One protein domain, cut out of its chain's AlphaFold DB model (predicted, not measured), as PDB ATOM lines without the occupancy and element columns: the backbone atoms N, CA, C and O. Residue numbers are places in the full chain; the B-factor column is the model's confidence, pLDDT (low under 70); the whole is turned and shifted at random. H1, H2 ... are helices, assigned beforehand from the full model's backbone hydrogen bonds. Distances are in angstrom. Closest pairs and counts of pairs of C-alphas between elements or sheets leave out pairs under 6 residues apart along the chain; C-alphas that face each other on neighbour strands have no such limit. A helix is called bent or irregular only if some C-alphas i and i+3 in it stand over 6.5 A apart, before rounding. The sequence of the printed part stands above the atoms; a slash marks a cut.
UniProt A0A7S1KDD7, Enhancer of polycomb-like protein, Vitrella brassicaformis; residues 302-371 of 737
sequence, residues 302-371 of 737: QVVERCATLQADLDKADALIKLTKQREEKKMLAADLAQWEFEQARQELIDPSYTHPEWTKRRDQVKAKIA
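What this domain is: This is residues 302 to 371 of the 737 residues of the protein "Enhancer of polycomb-like protein" of Vitrella brassicaformis (UniProt A0A7S1KDD7). One very long helix, H1, makes the length of a hook; after a loop at its end, the short helix H2 folds back and slants away from it in a narrow, lopsided V. Residues 302 to 335 of H1 and 360 to 371 of H2 stand free. The 70 printed residues hold two named helices, H1 then H2, and no named strand: all helix. The whole is extended, a rod spanning 73 by 26 by 9 A, with a radius of gyration of the C-alphas of 21.4 A.

How they stand to each other: Start with H1, residues 302 to 348, where every O i to N i+4 pair is within hydrogen-bond range. In H2, residues 357 to 371, 10 of 11 are. Look at Trp 340 and Glu 358: their C-alphas, the closest of the two helices, are 8.0 A apart, close but not clearly touching. The helices run opposite ways at a tilt of 38 degrees, only just steep.

Where its parts are: Find C-alpha 302 at (88.755, 60.809, 117.732); from there H1 runs 68.5 A to C-alpha 348 at (71.946, 34.501, 56.746). H2 runs 21.8 A from Pro 357 to C-alpha 371 at (95.653, 50.181, 70.738). H2 is neither bent nor irregular, but only just: C-alphas 357 and 360 are 6.1 A apart.

The domain as a whole: The two C-alphas farthest apart, Gln 302 and Ile 350, are 72.7 A apart. The printed part has no cut, and a short link of 8 residues joins H1 to H2. No printed residue is under 70 in pLDDT.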
ATOM      1  N   GLN A 302      89.856  61.774 117.891       88.12
ATOM      2  CA  GLN A 302      88.755  60.809 117.732       88.12
ATOM      3  C   GLN A 302      87.748  61.199 116.635       88.12
ATOM      4  O   GLN A 302      87.089  60.331 116.066       88.12
ATOM      5  N   VAL A 303      87.568  62.495 116.358       87.88
ATOM      6  CA  VAL A 303      86.710  62.950 115.251       87.88
ATOM      7  C   VAL A 303      87.428  62.749 113.920       87.88
ATOM      8  O   VAL A 303      86.805  62.267 112.980       87.88
ATOM      9  N   VAL A 304      88.729  63.047 113.846       90.88
ATOM     10  CA  VAL A 304      89.552  62.815 112.646       90.88
ATOM     11  C   VAL A 304      89.613  61.325 112.300       90.88
ATOM     12  O   VAL A 304      89.362  60.969 111.153       90.88
ATOM     13  N   GLU A 305      89.848  60.454 113.284       94.19
ATOM     14  CA  GLU A 305      89.853  58.996 113.107       94.19
ATOM     15  C   GLU A 305      88.507  58.488 112.565       94.19
ATOM     16  O   GLU A 305      88.468  57.788 111.555       94.19
ATOM     17  N   ARG A 306      87.383  58.928 113.151       95.19
ATOM     18  CA  ARG A 306      86.036  58.580 112.662       95.19
ATOM     19  C   ARG A 306      85.754  59.114 111.260       95.19
ATOM     20  O   ARG A 306      85.087  58.429 110.488       95.19
ATOM     21  N   CYS A 307      86.242  60.306 110.918       95.69
ATOM     22  CA  CYS A 307      86.142  60.841 109.561       95.69
ATOM     23  C   CYS A 307      86.955  60.001 108.565       95.69
ATOM     24  O   CYS A 307      86.452  59.722 107.481       95.69
ATOM     25  N   ALA A 308      88.155  59.547 108.937       96.44
ATOM     26  CA  ALA A 308      88.972  58.661 108.108       96.44
ATOM     27  C   ALA A 308      88.313  57.282 107.915       96.44
ATOM     28  O   ALA A 308      88.265  56.778 106.794       96.44
ATOM     29  N   THR A 309      87.729  56.697 108.971       97.19
ATOM     30  CA  THR A 309      86.934  55.459 108.865       97.19
ATOM     31  C   THR A 309      85.728  55.646 107.942       97.19
ATOM     32  O   THR A 309      85.521  54.847 107.033       97.19
ATOM     33  N   LEU A 310      84.965  56.731 108.125       97.12
ATOM     34  CA  LEU A 310      83.802  57.044 107.294       97.12
ATOM     35  C   LEU A 310      84.187  57.251 105.822       97.12
ATOM     36  O   LEU A 310      83.469  56.784 104.943       97.12
ATOM     37  N   GLN A 311      85.314  57.912 105.549       97.38
ATOM     38  CA  GLN A 311      85.838  58.062 104.193       97.38
ATOM     39  C   GLN A 311      86.151  56.694 103.573       97.38
ATOM     40  O   GLN A 311      85.637  56.390 102.500       97.38
ATOM     41  N   ALA A 312      86.888  55.831 104.278       97.25
ATOM     42  CA  ALA A 312      87.211  54.490 103.792       97.25
ATOM     43  C   ALA A 312      85.961  53.621 103.535       97.25
ATOM     44  O   ALA A 312      85.958  52.797 102.621       97.25
ATOM     45  N   ASP A 313      84.889  53.789 104.313       97.56
ATOM     46  CA  ASP A 313      83.618  53.091 104.083       97.56
ATOM     47  C   ASP A 313      82.817  53.671 102.905       97.56
ATOM     48  O   ASP A 313      82.176  52.917 102.168       97.56
ATOM     49  N   LEU A 314      82.895  54.986 102.665       96.69
ATOM     50  CA  LEU A 314      82.341  55.618 101.463       96.69
ATOM     51  C   LEU A 314      83.097  55.186 100.197       96.69
ATOM     52  O   LEU A 314      82.453  54.890  99.192       96.69
ATOM     53  N   ASP A 315      84.424  55.061 100.257       96.44
ATOM     54  CA  ASP A 315      85.252  54.584  99.141       96.44
ATOM     55  C   ASP A 315      84.910  53.126  98.772       96.44
ATOM     56  O   ASP A 315      84.768  52.790  97.592       96.44
ATOM     57  N   LYS A 316      84.676  52.254  99.770       97.38
ATOM     58  CA  LYS A 316      84.157  50.886  99.551       97.38
ATOM     59  C   LYS A 316      82.771  50.904  98.897       97.38
ATOM     60  O   LYS A 316      82.516  50.122  97.979       97.38
ATOM     61  N   ALA A 317      81.871  51.775  99.356       96.56
ATOM     62  CA  ALA A 317      80.524  51.887  98.800       96.56
ATOM     63  C   ALA A 317      80.543  52.376  97.339       96.56
ATOM     64  O   ALA A 317      79.845  51.810  96.496       96.56
ATOM     65  N   ASP A 318      81.377  53.364  97.013       93.38
ATOM     66  CA  ASP A 318      81.572  53.849  95.643       93.38
ATOM     67  C   ASP A 318      82.200  52.775  94.735       93.38
ATOM     68  O   ASP A 318      81.735  52.567  93.612       93.38
ATOM     69  N   ALA A 319      83.172  52.000  95.230       96.06
ATOM     70  CA  ALA A 319      83.712  50.850  94.502       96.06
ATOM     71  C   ALA A 319      82.627  49.803  94.169       96.06
ATOM     72  O   ALA A 319      82.547  49.337  93.029       96.06
ATOM     73  N   LEU A 320      81.736  49.481  95.116       97.19
ATOM     74  CA  LEU A 320      80.599  48.579  94.882       97.19
ATOM     75  C   LEU A 320      79.588  49.154  93.875       97.19
ATOM     76  O   LEU A 320      79.084  48.417  93.022       97.19
ATOM     77  N   ILE A 321      79.317  50.463  93.918       94.94
ATOM     78  CA  ILE A 321      78.452  51.142  92.939       94.94
ATOM     79  C   ILE A 321      79.083  51.091  91.539       94.94
ATOM     80  O   ILE A 321      78.393  50.759  90.575       94.94
ATOM     81  N   LYS A 322      80.392  51.346  91.413       92.88
ATOM     82  CA  LYS A 322      81.140  51.249  90.147       92.88
ATOM     83  C   LYS A 322      81.110  49.836  89.563       92.88
ATOM     84  O   LYS A 322      80.801  49.682  88.383       92.88
ATOM     85  N   LEU A 323      81.356  48.807  90.377       96.56
ATOM     86  CA  LEU A 323      81.256  47.405  89.948       96.56
ATOM     87  C   LEU A 323      79.826  47.034  89.529       96.56
ATOM     88  O   LEU A 323      79.637  46.324  88.544       96.56
ATOM     89  N   THR A 324      78.813  47.553  90.229       96.56
ATOM     90  CA  THR A 324      77.404  47.334  89.869       96.56
ATOM     91  C   THR A 324      77.061  47.991  88.530       96.56
ATOM     92  O   THR A 324      76.462  47.334  87.683       96.56
ATOM     93  N   LYS A 325      77.501  49.235  88.286       94.31
ATOM     94  CA  LYS A 325      77.343  49.909  86.983       94.31
ATOM     95  C   LYS A 325      77.997  49.113  85.852       94.31
ATOM     96  O   LYS A 325      77.317  48.763  84.898       94.31
ATOM     97  N   GLN A 326      79.260  48.710  86.018       95.06
ATOM     98  CA  GLN A 326      79.972  47.876  85.037       95.06
ATOM     99  C   GLN A 326      79.281  46.528  84.773       95.06
ATOM    100  O   GLN A 326      79.363  45.999  83.664       95.06
ATOM    101  N   ARG A 327      78.616  45.943  85.778       97.56
ATOM    102  CA  ARG A 327      77.836  44.710  85.618       97.56
ATOM    103  C   ARG A 327      76.605  44.939  84.742       97.56
ATOM    104  O   ARG A 327      76.356  44.128  83.855       97.56
ATOM    105  N   GLU A 328      75.852  46.014  84.968       97.62
ATOM    106  CA  GLU A 328      74.676  46.325  84.142       97.62
ATOM    107  C   GLU A 328      75.074  46.790  82.729       97.62
ATOM    108  O   GLU A 328      74.489  46.314  81.764       97.62
ATOM    109  N   GLU A 329      76.142  47.583  82.575       92.50
ATOM    110  CA  GLU A 329      76.728  47.928  81.266       92.50
ATOM    111  C   GLU A 329      77.081  46.672  80.450       92.50
ATOM    112  O   GLU A 329      76.760  46.582  79.268       92.50
ATOM    113  N   LYS A 330      77.706  45.665  81.077       93.44
ATOM    114  CA  LYS A 330      78.028  44.391  80.412       93.44
ATOM    115  C   LYS A 330      76.792  43.570  80.047       93.44
ATOM    116  O   LYS A 330      76.825  42.896  79.025       93.44
ATOM    117  N   LYS A 331      75.724  43.612  80.850       96.56
ATOM    118  CA  LYS A 331      74.456  42.939  80.519       96.56
ATOM    119  C   LYS A 331      73.751  43.601  79.341       96.56
ATOM    120  O   LYS A 331      73.272  42.876  78.483       96.56
ATOM    121  N   MET A 332      73.722  44.937  79.288       94.81
ATOM    122  CA  MET A 332      73.196  45.667  78.128       94.81
ATOM    123  C   MET A 332      73.947  45.246  76.864       94.81
ATOM    124  O   MET A 332      73.334  44.752  75.932       94.81
ATOM    125  N   LEU A 333      75.283  45.274  76.901       91.44
ATOM    126  CA  LEU A 333      76.111  44.833  75.774       91.44
ATOM    127  C   LEU A 333      75.912  43.359  75.387       91.44
ATOM    128  O   LEU A 333      76.065  43.022  74.219       91.44
ATOM    129  N   ALA A 334      75.605  42.477  76.343       94.62
ATOM    130  CA  ALA A 334      75.281  41.082  76.056       94.62
ATOM    131  C   ALA A 334      73.889  40.928  75.415       94.62
ATOM    132  O   ALA A 334      73.714  40.070  74.556       94.62
ATOM    133  N   ALA A 335      72.919  41.765  75.796       96.75
ATOM    134  CA  ALA A 335      71.609  41.823  75.153       96.75
ATOM    135  C   ALA A 335      71.700  42.405  73.732       96.75
ATOM    136  O   ALA A 335      71.112  41.831  72.819       96.75
ATOM    137  N   ASP A 336      72.493  43.466  73.531       93.81
ATOM    138  CA  ASP A 336      72.784  44.034  72.208       93.81
ATOM    139  C   ASP A 336      73.408  42.964  71.292       93.81
ATOM    140  O   ASP A 336      72.938  42.744  70.179       93.81
ATOM    141  N   LEU A 337      74.424  42.237  71.787       94.19
ATOM    142  CA  LEU A 337      75.049  41.119  71.070       94.19
ATOM    143  C   LEU A 337      74.039  40.027  70.709       94.19
ATOM    144  O   LEU A 337      73.980  39.652  69.545       94.19
ATOM    145  N   ALA A 338      73.204  39.577  71.647       96.31
ATOM    146  CA  ALA A 338      72.193  38.554  71.375       96.31
ATOM    147  C   ALA A 338      71.129  39.017  70.356       96.31
ATOM    148  O   ALA A 338      70.705  38.234  69.507       96.31
ATOM    149  N   GLN A 339      70.710  40.290  70.400       96.81
ATOM    150  CA  GLN A 339      69.797  40.863  69.404       96.81
ATOM    151  C   GLN A 339      70.427  40.862  68.009       96.81
ATOM    152  O   GLN A 339      69.778  40.505  67.027       96.81
ATOM    153  N   TRP A 340      71.686  41.279  67.920       95.94
ATOM    154  CA  TRP A 340      72.413  41.353  66.664       95.94
ATOM    155  C   TRP A 340      72.802  39.961  66.111       95.94
ATOM    156  O   TRP A 340      72.759  39.770  64.900       95.94
ATOM    157  N   GLU A 341      73.127  38.980  66.965       95.88
ATOM    158  CA  GLU A 341      73.332  37.567  66.587       95.88
ATOM    159  C   GLU A 341      72.047  36.962  66.004       95.88
ATOM    160  O   GLU A 341      72.083  36.305  64.965       95.88
ATOM    161  N   PHE A 342      70.899  37.233  66.634       97.81
ATOM    162  CA  PHE A 342      69.589  36.846  66.111       97.81
ATOM    163  C   PHE A 342      69.296  37.501  64.753       97.81
ATOM    164  O   PHE A 342      68.814  36.835  63.838       97.81
ATOM    165  N   GLU A 343      69.611  38.790  64.599       97.12
ATOM    166  CA  GLU A 343      69.439  39.511  63.335       97.12
ATOM    167  C   GLU A 343      70.352  38.962  62.227       97.12
ATOM    168  O   GLU A 343      69.905  38.790  61.094       97.12
ATOM    169  N   GLN A 344      71.602  38.626  62.560       96.88
ATOM    170  CA  GLN A 344      72.539  37.979  61.645       96.88
ATOM    171  C   GLN A 344      72.016  36.610  61.198       96.88
ATOM    172  O   GLN A 344      71.829  36.410  60.002       96.88
ATOM    173  N   ALA A 345      71.677  35.717  62.132       97.44
ATOM    174  CA  ALA A 345      71.120  34.400  61.813       97.44
ATOM    175  C   ALA A 345      69.817  34.490  60.994       97.44
ATOM    176  O   ALA A 345      69.566  33.660  60.122       97.44
ATOM    177  N   ARG A 346      68.987  35.516  61.233       97.81
ATOM    178  CA  ARG A 346      67.775  35.783  60.445       97.81
ATOM    179  C   ARG A 346      68.089  36.178  59.000       97.81
ATOM    180  O   ARG A 346      67.354  35.773  58.103       97.81
ATOM    181  N   GLN A 347      69.133  36.976  58.776       97.62
ATOM    182  CA  GLN A 347      69.517  37.444  57.441       97.62
ATOM    183  C   GLN A 347      70.384  36.434  56.677       97.62
ATOM    184  O   GLN A 347      70.235  36.339  55.465       97.62
ATOM    185  N   GLU A 348      71.182  35.604  57.356       97.50
ATOM    186  CA  GLU A 348      71.946  34.501  56.746       97.50
ATOM    187  C   GLU A 348      71.050  33.449  56.061       97.50
ATOM    188  O   GLU A 348      71.466  32.810  55.096       97.50
ATOM    189  N   LEU A 349      69.789  33.314  56.497       97.38
ATOM    190  CA  LEU A 349      68.766  32.499  55.820       97.38
ATOM    191  C   LEU A 349      68.337  33.059  54.449       97.38
ATOM    192  O   LEU A 349      67.742  32.330  53.657       97.38
ATOM    193  N   ILE A 350      68.591  34.345  54.187       97.94
ATOM    194  CA  ILE A 350      68.267  35.046  52.934       97.94
ATOM    195  C   ILE A 350      69.536  35.221  52.089       97.94
ATOM    196  O   ILE A 350      69.522  34.957  50.888       97.94
ATOM    197  N   ASP A 351      70.627  35.654  52.722       97.75
ATOM    198  CA  ASP A 351      71.942  35.881  52.126       97.75
ATOM    199  C   ASP A 351      73.034  35.293  53.041       97.75
ATOM    200  O   ASP A 351      73.422  35.934  54.021       97.75
ATOM    201  N   PRO A 352      73.581  34.104  52.721       97.06
ATOM    202  CA  PRO A 352      74.657  33.475  53.492       97.06
ATOM    203  C   PRO A 352      75.969  34.276  53.560       97.06
ATOM    204  O   PRO A 352      76.872  33.887  54.297       97.06
ATOM    205  N   SER A 353      76.115  35.354  52.779       96.38
ATOM    206  CA  SER A 353      77.268  36.263  52.845       96.38
ATOM    207  C   SER A 353      77.048  37.462  53.776       96.38
ATOM    208  O   SER A 353      77.970  38.255  53.994       96.38
ATOM    209  N   TYR A 354      75.850  37.593  54.356       96.50
ATOM    210  CA  TYR A 354      75.512  38.699  55.238       96.50
ATOM    211  C   TYR A 354      76.429  38.768  56.467       96.50
ATOM    212  O   TYR A 354      76.706  37.782  57.141       96.50
ATOM    213  N   THR A 355      76.876  39.977  56.809       95.00
ATOM    214  CA  THR A 355      77.584  40.261  58.063       95.00
ATOM    215  C   THR A 355      76.966  41.495  58.705       95.00
ATOM    216  O   THR A 355      76.896  42.554  58.080       95.00
ATOM    217  N   HIS A 356      76.553  41.385  59.970       94.81
ATOM    218  CA  HIS A 356      75.847  42.468  60.651       94.81
ATOM    219  C   HIS A 356      76.715  43.748  60.748       94.81
ATOM    220  O   HIS A 356      77.846  43.693  61.241       94.81
ATOM    221  N   PRO A 357      76.229  44.935  60.328       93.50
ATOM    222  CA  PRO A 357      77.066  46.130  60.161       93.50
ATOM    223  C   PRO A 357      77.626  46.703  61.473       93.50
ATOM    224  O   PRO A 357      78.594  47.464  61.449       93.50
ATOM    225  N   GLU A 358      77.063  46.339  62.628       93.75
ATOM    226  CA  GLU A 358      77.632  46.714  63.929       93.75
ATOM    227  C   GLU A 358      78.830  45.834  64.342       93.75
ATOM    228  O   GLU A 358      79.609  46.257  65.200       93.75
ATOM    229  N   TRP A 359      79.057  44.659  63.723       90.44
ATOM    230  CA  TRP A 359      80.178  43.761  64.082       90.44
ATOM    231  C   TRP A 359      81.505  44.453  63.820       90.44
ATOM    232  O   TRP A 359      82.386  44.490  64.680       90.44
ATOM    233  N   THR A 360      81.632  45.038  62.630       89.31
ATOM    234  CA  THR A 360      82.828  45.752  62.184       89.31
ATOM    235  C   THR A 360      83.080  46.965  63.074       89.31
ATOM    236  O   THR A 360      84.123  47.034  63.722       89.31
ATOM    237  N   LYS A 361      82.080  47.844  63.238       91.44
ATOM    238  CA  LYS A 361      82.141  49.009  64.136       91.44
ATOM    239  C   LYS A 361      82.567  48.617  65.550       91.44
ATOM    240  O   LYS A 361      83.441  49.262  66.132       91.44
ATOM    241  N   ARG A 362      81.985  47.557  66.121       88.62
ATOM    242  CA  ARG A 362      82.285  47.129  67.490       88.62
ATOM    243  C   ARG A 362      83.671  46.507  67.617       88.62
ATOM    244  O   ARG A 362      84.402  46.851  68.548       88.62
ATOM    245  N   ARG A 363      84.062  45.646  66.675       88.44
ATOM    246  CA  ARG A 363      85.414  45.083  66.572       88.44
ATOM    247  C   ARG A 363      86.457  46.192  66.485       88.44
ATOM    248  O   ARG A 363      87.462  46.146  67.191       88.44
ATOM    249  N   ASP A 364      86.195  47.217  65.687       90.06
ATOM    250  CA  ASP A 364      87.144  48.297  65.440       90.06
ATOM    251  C   ASP A 364      87.203  49.274  66.635       90.06
ATOM    252  O   ASP A 364      88.293  49.699  67.022       90.06
ATOM    253  N   GLN A 365      86.091  49.505  67.352       88.38
ATOM    254  CA  GLN A 365      86.096  50.146  68.681       88.38
ATOM    255  C   GLN A 365      86.932  49.368  69.712       88.38
ATOM    256  O   GLN A 365      87.626  49.975  70.531       88.38
ATOM    257  N   VAL A 366      86.858  48.030  69.717       87.19
ATOM    258  CA  VAL A 366      87.655  47.181  70.619       87.19
ATOM    259  C   VAL A 366      89.136  47.245  70.243       87.19
ATOM    260  O   VAL A 366      89.959  47.508  71.120       87.19
ATOM    261  N   LYS A 367      89.477  47.122  68.952       90.50
ATOM    262  CA  LYS A 367      90.844  47.309  68.436       90.50
ATOM    263  C   LYS A 367      91.405  48.683  68.818       90.50
ATOM    264  O   LYS A 367      92.506  48.750  69.357       90.50
ATOM    265  N   ALA A 368      90.637  49.761  68.649       89.62
ATOM    266  CA  ALA A 368      91.037  51.110  69.051       89.62
ATOM    267  C   ALA A 368      91.278  51.225  70.570       89.62
ATOM    268  O   ALA A 368      92.298  51.767  70.999       89.62
ATOM    269  N   LYS A 369      90.396  50.657  71.405       86.94
ATOM    270  CA  LYS A 369      90.571  50.632  72.871       86.94
ATOM    271  C   LYS A 369      91.797  49.821  73.305       86.94
ATOM    272  O   LYS A 369      92.468  50.218  74.256       86.94
ATOM    273  N   ILE A 370      92.112  48.721  72.620       87.38
ATOM    274  CA  ILE A 370      93.330  47.932  72.857       87.38
ATOM    275  C   ILE A 370      94.570  48.731  72.428       87.38
ATOM    276  O   ILE A 370      95.501  48.859  73.217       87.38
ATOM    277  N   ALA A 371      94.554  49.357  71.249       88.88
ATOM    278  CA  ALA A 371      95.653  50.181  70.738       88.88
ATOM    279  C   ALA A 371      95.954  51.426  71.601       88.88
ATOM    280  O   ALA A 371      97.092  51.889  71.631       88.88
TER     281      ALA A 371